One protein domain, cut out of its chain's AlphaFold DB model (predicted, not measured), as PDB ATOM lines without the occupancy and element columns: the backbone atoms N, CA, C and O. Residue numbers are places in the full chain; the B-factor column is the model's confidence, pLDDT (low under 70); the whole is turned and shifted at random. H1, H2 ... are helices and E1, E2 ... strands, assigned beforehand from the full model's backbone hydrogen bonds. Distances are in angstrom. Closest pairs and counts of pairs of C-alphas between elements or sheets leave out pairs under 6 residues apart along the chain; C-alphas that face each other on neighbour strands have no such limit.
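AT A GLANCE: This is residues 26 to 114 of the 476 residues of the protein "MYND-type domain-containing protein" of Klebsormidium nitens (UniProt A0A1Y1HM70). Picture a small three-stranded antiparallel sheet, E1, E2 and E3, with the helix H1 lying along E1 and the longest helix, H3, crossing H1 at a steep tilt and reaching the sheet with its residues 106 to 111. The short helix H2 follows E3 with no residue between them and turns off from its direction, standing about perpendicular to H1 near the beginning of H1; the stretch before H1 and the link from E2 to E3 make the two ends of the long axis. The 89 printed residues hold three named helices and three named strands, in the order H1 E1 E2 E3 H2 H3, with sheet order E1 - E2 - E3; the class is mixed, helices and strands. The whole is compact, with a radius of gyration of the C-alphas of 13.7 A, yet elongated, spanning 48 by 31 by 17 A.

IN THESE COORDINATES: Start at Ser 26 and pass residues 26 to 36, which hold no named element. Find C-alpha 37 at (-17.314, -38.563, 3.734); there H1, residues 37 to 50, begins, and it runs 19.7 A. E1 is residues 53 to 58, 12.6 A long, and E2 is residues 64 to 69, 16.5 A long. Look next at C-alpha 80, at (-26.783, -27.708, -11.181), where E3, residues 80 to 83, begins. H2 follows at once as residues 84 to 91. H3, residues 96 to 112, runs 24.4 A and ends at C-alpha 112, (-18.999, -23.304, -18.213).

HOW THE PARTS SIT: Begin with the sheet, a meander, each strand the antiparallel neighbour of the one before. In the hairpin E1 and E2, N 54 and O 68 are 2.7 A apart, within hydrogen-bond range. In the hairpin E2 and E3, look at N 82 and O 65, within range at 3.1 A. H1 is on the sheet at a height of 10.4 A, over E1, and runs along the strands, at 6 degrees to E1 on the local plane. H1 and H3 form two layers with the sheet, helices on one face of it; H3 lies over none of the strands, but only just, with 2 C-alphas falling on E2. H1 and H3 touch, the closest C-alphas being those of Ala 47 and Ile 104, 5.0 A apart, at a steep tilt of 52 degrees, the same way. H2 only grazes the sheet, with residues 84 to 86. H1, with residues 37 to 41 alone, only just touches H2, with 3 pairs of C-alphas within 8 A; the closest are those of Phe 40 and Tyr 88, 6.5 A. In H1, H2 and H3 every O i to N i+4 pair is within hydrogen-bond range.

THE WHOLE: The two C-alphas farthest apart are those of Gly 29 and Arg 75, 47.8 A. The printed part has no cut, and no link is long. The mean pLDDT of the printed part is 83.3; look for values under 70 at residues 27, 32, 71 to 80 and 113 to 114.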
ATOM      1  N   SER A  26       4.908 -34.413  -6.181       71.62
ATOM      2  CA  SER A  26       5.325 -33.976  -4.844       71.62
ATOM      3  C   SER A  26       4.748 -34.805  -3.687       71.62
ATOM      4  O   SER A  26       5.180 -34.630  -2.551       71.62
ATOM      5  N   GLN A  27       3.782 -35.692  -3.948       63.16
ATOM      6  CA  GLN A  27       3.085 -36.505  -2.942       63.16
ATOM      7  C   GLN A  27       3.268 -38.013  -3.128       63.16
ATOM      8  O   GLN A  27       2.720 -38.806  -2.355       63.16
ATOM      9  N   ARG A  28       4.057 -38.448  -4.118       76.75
ATOM     10  CA  ARG A  28       4.404 -39.868  -4.251       76.75
ATOM     11  C   ARG A  28       5.295 -40.278  -3.072       76.75
ATOM     12  O   ARG A  28       6.433 -39.834  -2.974       76.75
ATOM     13  N   GLY A  29       4.764 -41.105  -2.168       74.00
ATOM     14  CA  GLY A  29       5.472 -41.620  -0.985       74.00
ATOM     15  C   GLY A  29       4.945 -41.127   0.369       74.00
ATOM     16  O   GLY A  29       5.306 -41.696   1.398       74.00
ATOM     17  N   SER A  30       4.057 -40.128   0.400       70.12
ATOM     18  CA  SER A  30       3.289 -39.807   1.612       70.12
ATOM     19  C   SER A  30       2.145 -40.808   1.801       70.12
ATOM     20  O   SER A  30       1.472 -41.164   0.835       70.12
ATOM     21  N   ALA A  31       1.914 -41.262   3.038       71.50
ATOM     22  CA  ALA A  31       0.803 -42.162   3.345       71.50
ATOM     23  C   ALA A  31      -0.530 -41.524   2.899       71.50
ATOM     24  O   ALA A  31      -0.763 -40.351   3.214       71.50
ATOM     25  N   PRO A  32      -1.396 -42.248   2.165       69.31
ATOM     26  CA  PRO A  32      -2.649 -41.691   1.675       69.31
ATOM     27  C   PRO A  32      -3.518 -41.251   2.852       69.31
ATOM     28  O   PRO A  32      -3.863 -42.052   3.722       69.31
ATOM     29  N   ILE A  33      -3.882 -39.970   2.871       82.50
ATOM     30  CA  ILE A  33      -4.864 -39.449   3.818       82.50
ATOM     31  C   ILE A  33      -6.232 -39.828   3.260       82.50
ATOM     32  O   ILE A  33      -6.669 -39.290   2.243       82.50
ATOM     33  N   LEU A  34      -6.887 -40.798   3.894       91.25
ATOM     34  CA  LEU A  34      -8.253 -41.169   3.554       91.25
ATOM     35  C   LEU A  34      -9.210 -40.140   4.166       91.25
ATOM     36  O   LEU A  34      -9.424 -40.146   5.375       91.25
ATOM     37  N   LEU A  35      -9.806 -39.293   3.330       93.19
ATOM     38  CA  LEU A  35     -10.881 -38.398   3.739       93.19
ATOM     39  C   LEU A  35     -12.123 -39.215   4.105       93.19
ATOM     40  O   LEU A  35     -12.603 -40.059   3.334       93.19
ATOM     41  N   THR A  36     -12.698 -38.917   5.261       95.00
ATOM     42  CA  THR A  36     -14.062 -39.328   5.591       95.00
ATOM     43  C   THR A  36     -15.063 -38.629   4.665       95.00
ATOM     44  O   THR A  36     -14.770 -37.601   4.046       95.00
ATOM     45  N   PHE A  37     -16.268 -39.187   4.545       93.75
ATOM     46  CA  PHE A  37     -17.314 -38.563   3.734       93.75
ATOM     47  C   PHE A  37     -17.687 -37.165   4.259       93.75
ATOM     48  O   PHE A  37     -17.875 -36.250   3.464       93.75
ATOM     49  N   ASP A  38     -17.714 -36.967   5.579       95.00
ATOM     50  CA  ASP A  38     -18.035 -35.670   6.189       95.00
ATOM     51  C   ASP A  38     -16.938 -34.616   5.966       95.00
ATOM     52  O   ASP A  38     -17.239 -33.452   5.672       95.00
ATOM     53  N   GLU A  39     -15.662 -35.008   6.028       95.06
ATOM     54  CA  GLU A  39     -14.549 -34.129   5.644       95.06
ATOM     55  C   GLU A  39     -14.649 -33.741   4.167       95.06
ATOM     56  O   GLU A  39     -14.500 -32.567   3.824       95.06
ATOM     57  N   PHE A  40     -14.970 -34.700   3.293       95.88
ATOM     58  CA  PHE A  40     -15.191 -34.426   1.878       95.88
ATOM     59  C   PHE A  40     -16.357 -33.460   1.647       95.88
ATOM     60  O   PHE A  40     -16.203 -32.512   0.881       95.88
ATOM     61  N   VAL A  41     -17.501 -33.648   2.314       94.69
ATOM     62  CA  VAL A  41     -18.651 -32.729   2.220       94.69
ATOM     63  C   VAL A  41     -18.258 -31.323   2.681       94.69
ATOM     64  O   VAL A  41     -18.617 -30.345   2.029       94.69
ATOM     65  N   THR A  42     -17.452 -31.210   3.739       96.38
ATOM     66  CA  THR A  42     -16.929 -29.923   4.227       96.38
ATOM     67  C   THR A  42     -16.015 -29.255   3.194       96.38
ATOM     68  O   THR A  42     -16.121 -28.055   2.943       96.38
ATOM     69  N   ILE A  43     -15.131 -30.026   2.552       96.50
ATOM     70  CA  ILE A  43     -14.277 -29.546   1.456       96.50
ATOM     71  C   ILE A  43     -15.123 -29.129   0.246       96.50
ATOM     72  O   ILE A  43     -14.862 -28.093  -0.364       96.50
ATOM     73  N   PHE A  44     -16.153 -29.905  -0.094       95.50
ATOM     74  CA  PHE A  44     -17.039 -29.625  -1.218       95.50
ATOM     75  C   PHE A  44     -17.860 -28.348  -0.993       95.50
ATOM     76  O   PHE A  44     -18.001 -27.553  -1.918       95.50
ATOM     77  N   GLN A  45     -18.325 -28.100   0.236       95.81
ATOM     78  CA  GLN A  45     -18.967 -26.836   0.605       95.81
ATOM     79  C   GLN A  45     -18.027 -25.648   0.378       95.81
ATOM     80  O   GLN A  45     -18.400 -24.692  -0.292       95.81
ATOM     81  N   LYS A  46     -16.773 -25.741   0.843       96.81
ATOM     82  CA  LYS A  46     -15.770 -24.695   0.584       96.81
ATOM     83  C   LYS A  46     -15.544 -24.477  -0.911       96.81
ATOM     84  O   LYS A  46     -15.338 -23.344  -1.340       96.81
ATOM     85  N   ALA A  47     -15.583 -25.544  -1.710       95.81
ATOM     86  CA  ALA A  47     -15.461 -25.446  -3.161       95.81
ATOM     87  C   ALA A  47     -16.643 -24.684  -3.783       95.81
ATOM     88  O   ALA A  47     -16.410 -23.836  -4.640       95.81
ATOM     89  N   LEU A  48     -17.877 -24.951  -3.335       94.31
ATOM     90  CA  LEU A  48     -19.083 -24.216  -3.737       94.31
ATOM     91  C   LEU A  48     -18.980 -22.728  -3.389       94.31
ATOM     92  O   LEU A  48     -19.216 -21.883  -4.252       94.31
ATOM     93  N   ASP A  49     -18.553 -22.413  -2.167       94.69
ATOM     94  CA  ASP A  49     -18.357 -21.027  -1.729       94.69
ATOM     95  C   ASP A  49     -17.293 -20.330  -2.597       94.69
ATOM     96  O   ASP A  49     -17.479 -19.198  -3.040       94.69
ATOM     97  N   THR A  50     -16.202 -21.038  -2.919       94.88
ATOM     98  CA  THR A  50     -15.105 -20.512  -3.750       94.88
ATOM     99  C   THR A  50     -15.542 -20.198  -5.182       94.88
ATOM    100  O   THR A  50     -15.039 -19.247  -5.777       94.88
ATOM    101  N   VAL A  51     -16.479 -20.967  -5.750       92.19
ATOM    102  CA  VAL A  51     -17.019 -20.697  -7.096       92.19
ATOM    103  C   VAL A  51     -18.203 -19.721  -7.092       92.19
ATOM    104  O   VAL A  51     -18.803 -19.497  -8.141       92.19
ATOM    105  N   GLY A  52     -18.548 -19.136  -5.940       91.81
ATOM    106  CA  GLY A  52     -19.642 -18.172  -5.821       91.81
ATOM    107  C   GLY A  52     -21.035 -18.799  -5.926       91.81
ATOM    108  O   GLY A  52     -21.969 -18.142  -6.389       91.81
ATOM    109  N   ALA A  53     -21.193 -20.065  -5.525       91.75
ATOM    110  CA  ALA A  53     -22.496 -20.717  -5.511       91.75
ATOM    111  C   ALA A  53     -23.444 -20.073  -4.477       91.75
ATOM    112  O   ALA A  53     -23.065 -19.782  -3.343       91.75
ATOM    113  N   ARG A  54     -24.705 -19.880  -4.860       90.12
ATOM    114  CA  ARG A  54     -25.816 -19.361  -4.052       90.12
ATOM    115  C   ARG A  54     -26.939 -20.388  -3.980       90.12
ATOM    116  O   ARG A  54     -26.992 -21.318  -4.777       90.12
ATOM    117  N   GLU A  55     -27.846 -20.221  -3.017       90.31
ATOM    118  CA  GLU A  55     -29.014 -21.104  -2.837       90.31
ATOM    119  C   GLU A  55     -28.639 -22.601  -2.777       90.31
ATOM    120  O   GLU A  55     -29.321 -23.454  -3.338       90.31
ATOM    121  N   VAL A  56     -27.525 -22.922  -2.112       92.12
ATOM    122  CA  VAL A  56     -27.033 -24.298  -1.987       92.12
ATOM    123  C   VAL A  56     -27.989 -25.118  -1.115       92.12
ATOM    124  O   VAL A  56     -28.200 -24.804   0.056       92.12
ATOM    125  N   GLN A  57     -28.538 -26.198  -1.666       89.75
ATOM    126  CA  GLN A  57     -29.406 -27.145  -0.971       89.75
ATOM    127  C   GLN A  57     -28.887 -28.569  -1.155       89.75
ATOM    128  O   GLN A  57     -28.890 -29.119  -2.260       89.75
ATOM    129  N   PHE A  58     -28.464 -29.190  -0.056       88.94
ATOM    130  CA  PHE A  58     -28.113 -30.607  -0.035       88.94
ATOM    131  C   PHE A  58     -29.370 -31.455   0.104       88.94
ATOM    132  O   PHE A  58     -30.275 -31.138   0.876       88.94
ATOM    133  N   SER A  59     -29.389 -32.586  -0.597       87.06
ATOM    134  CA  SER A  59     -30.338 -33.662  -0.307       87.06
ATOM    135  C   SER A  59     -30.230 -34.116   1.159       87.06
ATOM    136  O   SER A  59     -29.152 -34.013   1.754       87.06
ATOM    137  N   PRO A  60     -31.298 -34.689   1.748       85.12
ATOM    138  CA  PRO A  60     -31.261 -35.203   3.121       85.12
ATOM    139  C   PRO A  60     -30.138 -36.221   3.370       85.12
ATOM    140  O   PRO A  60     -29.547 -36.245   4.445       85.12
ATOM    141  N   SER A  61     -29.807 -37.032   2.361       82.56
ATOM    142  CA  SER A  61     -28.709 -38.006   2.389       82.56
ATOM    143  C   SER A  61     -27.329 -37.395   2.123       82.56
ATOM    144  O   SER A  61     -26.334 -38.114   2.174       82.56
ATOM    145  N   ARG A  62     -27.248 -36.098   1.790       84.62
ATOM    146  CA  ARG A  62     -26.031 -35.388   1.349       84.62
ATOM    147  C   ARG A  62     -25.315 -36.052   0.167       84.62
ATOM    148  O   ARG A  62     -24.137 -35.812  -0.069       84.62
ATOM    149  N   THR A  63     -26.019 -36.886  -0.596       83.75
ATOM    150  CA  THR A  63     -25.468 -37.578  -1.773       83.75
ATOM    151  C   THR A  63     -25.609 -36.759  -3.049       83.75
ATOM    152  O   THR A  63     -24.923 -37.035  -4.030       83.75
ATOM    153  N   SER A  64     -26.478 -35.753  -3.034       82.38
ATOM    154  CA  SER A  64     -26.615 -34.745  -4.081       82.38
ATOM    155  C   SER A  64     -26.772 -33.341  -3.505       82.38
ATOM    156  O   SER A  64     -27.172 -33.175  -2.346       82.38
ATOM    157  N   VAL A  65     -26.455 -32.344  -4.326       87.75
ATOM    158  CA  VAL A  65     -26.569 -30.920  -4.007       87.75
ATOM    159  C   VAL A  65     -27.055 -30.152  -5.220       87.75
ATOM    160  O   VAL A  65     -26.584 -30.371  -6.336       87.75
ATOM    161  N   THR A  66     -27.987 -29.245  -4.958       82.69
ATOM    162  CA  THR A  66     -28.496 -28.274  -5.919       82.69
ATOM    163  C   THR A  66     -28.010 -26.888  -5.535       82.69
ATOM    164  O   THR A  66     -27.944 -26.569  -4.351       82.69
ATOM    165  N   PHE A  67     -27.593 -26.086  -6.507       87.69
ATOM    166  CA  PHE A  67     -27.129 -24.722  -6.263       87.69
ATOM    167  C   PHE A  67     -27.329 -23.849  -7.501       87.69
ATOM    168  O   PHE A  67     -27.531 -24.356  -8.610       87.69
ATOM    169  N   ARG A  68     -27.270 -22.536  -7.281       84.06
ATOM    170  CA  ARG A  68     -27.270 -21.476  -8.291       84.06
ATOM    171  C   ARG A  68     -25.918 -20.794  -8.337       84.06
ATOM    172  O   ARG A  68     -25.170 -20.839  -7.370       84.06
ATOM    173  N   THR A  69     -25.597 -20.152  -9.447       80.75
ATOM    174  CA  THR A  69     -24.377 -19.353  -9.577       80.75
ATOM    175  C   THR A  69     -24.725 -18.061 -10.281       80.75
ATOM    176  O   THR A  69     -25.422 -18.110 -11.295       80.75
ATOM    177  N   ASP A  70     -24.209 -16.942  -9.789       72.88
ATOM    178  CA  ASP A  70     -24.335 -15.676 -10.499       72.88
ATOM    179  C   ASP A  70     -23.160 -15.569 -11.468       72.88
ATOM    180  O   ASP A  70     -21.998 -15.502 -11.066       72.88
ATOM    181  N   THR A  71     -23.450 -15.616 -12.763       65.62
ATOM    182  CA  THR A  71     -22.476 -15.234 -13.784       65.62
ATOM    183  C   THR A  71     -22.472 -13.709 -13.919       65.62
ATOM    184  O   THR A  71     -23.534 -13.112 -13.766       65.62
ATOM    185  N   PRO A  72     -21.332 -13.065 -14.248       57.78
ATOM    186  CA  PRO A  72     -21.245 -11.606 -14.439       57.78
ATOM    187  C   PRO A  72     -22.293 -11.039 -15.413       57.78
ATOM    188  O   PRO A  72     -22.645  -9.864 -15.362       57.78
ATOM    189  N   GLU A  73     -22.815 -11.893 -16.288       58.09
ATOM    190  CA  GLU A  73     -24.030 -11.672 -17.059       58.09
ATOM    191  C   GLU A  73     -25.253 -12.115 -16.234       58.09
ATOM    192  O   GLU A  73     -25.695 -13.261 -16.309       58.09
ATOM    193  N   ASP A  74     -25.781 -11.190 -15.432       48.47
ATOM    194  CA  ASP A  74     -26.841 -11.292 -14.403       48.47
ATOM    195  C   ASP A  74     -28.209 -11.917 -14.806       48.47
ATOM    196  O   ASP A  74     -29.228 -11.681 -14.153       48.47
ATOM    197  N   ARG A  75     -28.325 -12.686 -15.896       51.50
ATOM    198  CA  ARG A  75     -29.634 -13.111 -16.440       51.50
ATOM    199  C   ARG A  75     -29.984 -14.584 -16.305       51.50
ATOM    200  O   ARG A  75     -31.141 -14.926 -16.555       51.50
ATOM    201  N   TYR A  76     -29.065 -15.455 -15.895       54.88
ATOM    202  CA  TYR A  76     -29.325 -16.894 -15.937       54.88
ATOM    203  C   TYR A  76     -28.951 -17.595 -14.643       54.88
ATOM    204  O   TYR A  76     -27.800 -17.926 -14.384       54.88
ATOM    205  N   ALA A  77     -29.976 -17.892 -13.849       56.19
ATOM    206  CA  ALA A  77     -29.842 -18.830 -12.754       56.19
ATOM    207  C   ALA A  77     -29.602 -20.241 -13.311       56.19
ATOM    208  O   ALA A  77     -30.525 -20.899 -13.798       56.19
ATOM    209  N   VAL A  78     -28.365 -20.716 -13.215       61.84
ATOM    210  CA  VAL A  78     -28.023 -22.090 -13.566       61.84
ATOM    211  C   VAL A  78     -28.399 -23.020 -12.416       61.84
ATOM    212  O   VAL A  78     -27.880 -22.877 -11.319       61.84
ATOM    213  N   HIS A  79     -29.258 -24.009 -12.673       64.94
ATOM    214  CA  HIS A  79     -29.538 -25.087 -11.722       64.94
ATOM    215  C   HIS A  79     -28.645 -26.300 -12.003       64.94
ATOM    216  O   HIS A  79     -28.834 -27.003 -13.007       64.94
ATOM    217  N   MET A  80     -27.710 -26.574 -11.095       64.62
ATOM    218  CA  MET A  80     -26.783 -27.708 -11.181       64.62
ATOM    219  C   MET A  80     -27.166 -28.787 -10.173       64.62
ATOM    220  O   MET A  80     -27.537 -28.459  -9.055       64.62
ATOM    221  N   ASP A  81     -27.071 -30.060 -10.562       72.56
ATOM    222  CA  ASP A  81     -27.198 -31.207  -9.657       72.56
ATOM    223  C   ASP A  81     -25.877 -31.983  -9.695       72.56
ATOM    224  O   ASP A  81     -25.440 -32.418 -10.763       72.56
ATOM    225  N   ALA A  82     -25.203 -32.102  -8.551       76.00
ATOM    226  CA  ALA A  82     -23.939 -32.821  -8.444       76.00
ATOM    227  C   ALA A  82     -24.081 -34.058  -7.550       76.00
ATOM    228  O   ALA A  82     -24.470 -33.954  -6.389       76.00
ATOM    229  N   ASN A  83     -23.687 -35.229  -8.066       83.19
ATOM    230  CA  ASN A  83     -23.632 -36.477  -7.302       83.19
ATOM    231  C   ASN A  83     -22.373 -36.507  -6.411       83.19
ATOM    232  O   ASN A  83     -21.296 -36.940  -6.832       83.19
ATOM    233  N   ILE A  84     -22.522 -36.040  -5.170       89.94
ATOM    234  CA  ILE A  84     -21.465 -35.947  -4.151       89.94
ATOM    235  C   ILE A  84     -20.844 -37.319  -3.874       89.94
ATOM    236  O   ILE A  84     -19.626 -37.416  -3.744       89.94
ATOM    237  N   ALA A  85     -21.643 -38.389  -3.836       83.56
ATOM    238  CA  ALA A  85     -21.140 -39.735  -3.557       83.56
ATOM    239  C   ALA A  85     -20.155 -40.224  -4.636       83.56
ATOM    240  O   ALA A  85     -19.107 -40.792  -4.319       83.56
ATOM    241  N   SER A  86     -20.451 -39.949  -5.911       81.88
ATOM    242  CA  SER A  86     -19.542 -40.260  -7.022       81.88
ATOM    243  C   SER A  86     -18.244 -39.451  -6.939       81.88
ATOM    244  O   SER A  86     -17.154 -40.002  -7.106       81.88
ATOM    245  N   LEU A  87     -18.344 -38.153  -6.632       87.75
ATOM    246  CA  LEU A  87     -17.176 -37.283  -6.481       87.75
ATOM    247  C   LEU A  87     -16.300 -37.695  -5.292       87.75
ATOM    248  O   LEU A  87     -15.077 -37.700  -5.423       87.75
ATOM    249  N   TYR A  88     -16.909 -38.105  -4.176       93.44
ATOM    250  CA  TYR A  88     -16.205 -38.647  -3.017       93.44
ATOM    251  C   TYR A  88     -15.407 -39.899  -3.383       93.44
ATOM    252  O   TYR A  88     -14.209 -39.969  -3.111       93.44
ATOM    253  N   GLY A  89     -16.040 -40.859  -4.069       85.38
ATOM    254  CA  GLY A  89     -15.383 -42.097  -4.492       85.38
ATOM    255  C   GLY A  89     -14.094 -41.854  -5.284       85.38
ATOM    256  O   GLY A  89     -13.112 -42.562  -5.075       85.38
ATOM    257  N   LYS A  90     -14.079 -40.805  -6.120       84.62
ATOM    258  CA  LYS A  90     -12.925 -40.403  -6.942       84.62
ATOM    259  C   LYS A  90     -11.858 -39.601  -6.188       84.62
ATOM    260  O   LYS A  90     -10.737 -39.499  -6.673       84.62
ATOM    261  N   ARG A  91     -12.196 -38.978  -5.054       91.81
ATOM    262  CA  ARG A  91     -11.356 -37.949  -4.403       91.81
ATOM    263  C   ARG A  91     -10.955 -38.265  -2.967       91.81
ATOM    264  O   ARG A  91     -10.119 -37.558  -2.421       91.81
ATOM    265  N   LYS A  92     -11.499 -39.323  -2.360       93.38
ATOM    266  CA  LYS A  92     -11.273 -39.670  -0.946       93.38
ATOM    267  C   LYS A  92      -9.818 -39.952  -0.553       93.38
ATOM    268  O   LYS A  92      -9.539 -40.014   0.631       93.38
ATOM    269  N   PHE A  93      -8.914 -40.140  -1.513       91.12
ATOM    270  CA  PHE A  93      -7.483 -40.373  -1.267       91.12
ATOM    271  C   PHE A  93      -6.611 -39.127  -1.485       91.12
ATOM    272  O   PHE A  93      -5.391 -39.196  -1.356       91.12
ATOM    273  N   LEU A  94      -7.217 -37.995  -1.851       87.44
ATOM    274  CA  LEU A  94      -6.521 -36.718  -1.954       87.44
ATOM    275  C   LEU A  94      -6.444 -36.074  -0.570       87.44
ATOM    276  O   LEU A  94      -7.391 -36.150   0.209       87.44
ATOM    277  N   ASN A  95      -5.355 -35.361  -0.287       92.50
ATOM    278  CA  ASN A  95      -5.340 -34.475   0.872       92.50
ATOM    279  C   ASN A  95      -6.383 -33.344   0.713       92.50
ATOM    280  O   ASN A  95      -6.904 -33.100  -0.381       92.50
ATOM    281  N   ALA A  96      -6.692 -32.640   1.804       93.31
ATOM    282  CA  ALA A  96      -7.770 -31.652   1.814       93.31
ATOM    283  C   ALA A  96      -7.591 -30.526   0.775       93.31
ATOM    284  O   ALA A  96      -8.562 -30.129   0.130       93.31
ATOM    285  N   GLU A  97      -6.362 -30.045   0.578       93.50
ATOM    286  CA  GLU A  97      -6.036 -28.967  -0.364       93.50
ATOM    287  C   GLU A  97      -6.216 -29.407  -1.825       93.50
ATOM    288  O   GLU A  97      -6.916 -28.753  -2.600       93.50
ATOM    289  N   ASN A  98      -5.682 -30.575  -2.189       88.69
ATOM    290  CA  ASN A  98      -5.830 -31.145  -3.527       88.69
ATOM    291  C   ASN A  98      -7.280 -31.526  -3.826       88.69
ATOM    292  O   ASN A  98      -7.760 -31.323  -4.944       88.69
ATOM    293  N   CYS A  99      -7.999 -32.052  -2.830       93.38
ATOM    294  CA  CYS A  99      -9.419 -32.348  -2.951       93.38
ATOM    295  C   CYS A  99     -10.227 -31.070  -3.209       93.38
ATOM    296  O   CYS A  99     -11.078 -31.064  -4.103       93.38
ATOM    297  N   LEU A 100      -9.942 -29.982  -2.485       94.94
ATOM    298  CA  LEU A 100     -10.579 -28.681  -2.687       94.94
ATOM    299  C   LEU A 100     -10.331 -28.166  -4.108       94.94
ATOM    300  O   LEU A 100     -11.287 -27.879  -4.829       94.94
ATOM    301  N   ALA A 101      -9.069 -28.133  -4.544       90.38
ATOM    302  CA  ALA A 101      -8.698 -27.690  -5.886       90.38
ATOM    303  C   ALA A 101      -9.383 -28.528  -6.985       90.38
ATOM    304  O   ALA A 101      -9.914 -27.980  -7.952       90.38
ATOM    305  N   ALA A 102      -9.440 -29.854  -6.821       86.50
ATOM    306  CA  ALA A 102     -10.135 -30.751  -7.744       86.50
ATOM    307  C   ALA A 102     -11.661 -30.526  -7.758       86.50
ATOM    308  O   ALA A 102     -12.288 -30.620  -8.817       86.50
ATOM    309  N   CYS A 103     -12.271 -30.222  -6.607       92.56
ATOM    310  CA  CYS A 103     -13.691 -29.875  -6.522       92.56
ATOM    311  C   CYS A 103     -13.991 -28.544  -7.220       92.56
ATOM    312  O   CYS A 103     -14.926 -28.500  -8.018       92.56
ATOM    313  N   ILE A 104     -13.170 -27.514  -6.996       92.75
ATOM    314  CA  ILE A 104     -13.299 -26.201  -7.648       92.75
ATOM    315  C   ILE A 104     -13.219 -26.347  -9.168       92.75
ATOM    316  O   ILE A 104     -14.138 -25.916  -9.860       92.75
ATOM    317  N   ARG A 105     -12.187 -27.025  -9.697       85.69
ATOM    318  CA  ARG A 105     -12.046 -27.249 -11.150       85.69
ATOM    319  C   ARG A 105     -13.270 -27.948 -11.742       85.69
ATOM    320  O   ARG A 105     -13.785 -27.538 -12.774       85.69
ATOM    321  N   CYS A 106     -13.773 -28.981 -11.067       85.38
ATOM    322  CA  CYS A 106     -14.955 -29.719 -11.507       85.38
ATOM    323  C   CYS A 106     -16.221 -28.854 -11.549       85.38
ATOM    324  O   CYS A 106     -17.006 -28.963 -12.494       85.38
ATOM    325  N   LEU A 107     -16.425 -28.013 -10.530       88.50
ATOM    326  CA  LEU A 107     -17.549 -27.081 -10.464       88.50
ATOM    327  C   LEU A 107     -17.436 -26.020 -11.562       88.50
ATOM    328  O   LEU A 107     -18.388 -25.837 -12.312       88.50
ATOM    329  N   GLN A 108     -16.260 -25.411 -11.735       86.31
ATOM    330  CA  GLN A 108     -15.995 -24.423 -12.785       86.31
ATOM    331  C   GLN A 108     -16.236 -24.983 -14.190       86.31
ATOM    332  O   GLN A 108     -16.903 -24.339 -14.996       86.31
ATOM    333  N   SER A 109     -15.756 -26.197 -14.484       77.75
ATOM    334  CA  SER A 109     -16.040 -26.857 -15.764       77.75
ATOM    335  C   SER A 109     -17.541 -27.049 -15.962       77.75
ATOM    336  O   SER A 109     -18.071 -26.719 -17.016       77.75
ATOM    337  N   SER A 110     -18.245 -27.519 -14.932       78.88
ATOM    338  CA  SER A 110     -19.690 -27.757 -14.993       78.88
ATOM    339  C   SER A 110     -20.499 -26.454 -15.148       78.88
ATOM    340  O   SER A 110     -21.536 -26.447 -15.814       78.88
ATOM    341  N   MET A 111     -20.014 -25.339 -14.589       79.19
ATOM    342  CA  MET A 111     -20.595 -24.003 -14.762       79.19
ATOM    343  C   MET A 111     -20.417 -23.480 -16.189       79.19
ATOM    344  O   MET A 111     -21.378 -22.972 -16.759       79.19
ATOM    345  N   ARG A 112     -19.238 -23.669 -16.802       73.69
ATOM    346  CA  ARG A 112     -18.999 -23.304 -18.213       73.69
ATOM    347  C   ARG A 112     -19.962 -24.019 -19.162       73.69
ATOM    348  O   ARG A 112     -20.483 -23.394 -20.070       73.69
ATOM    349  N   TYR A 113     -20.276 -25.292 -18.905       66.62
ATOM    350  CA  TYR A 113     -21.276 -26.037 -19.691       66.62
ATOM    351  C   TYR A 113     -22.712 -25.540 -19.532       66.62
ATOM    352  O   TYR A 113     -23.587 -25.937 -20.300       66.62
ATOM    353  N   SER A 114     -22.980 -24.750 -18.498       66.06
ATOM    354  CA  SER A 114     -24.334 -24.356 -18.139       66.06
ATOM    355  C   SER A 114     -24.662 -22.900 -18.456       66.06
ATOM    356  O   SER A 114     -25.827 -22.516 -18.333       66.06
TER     357      SER A 114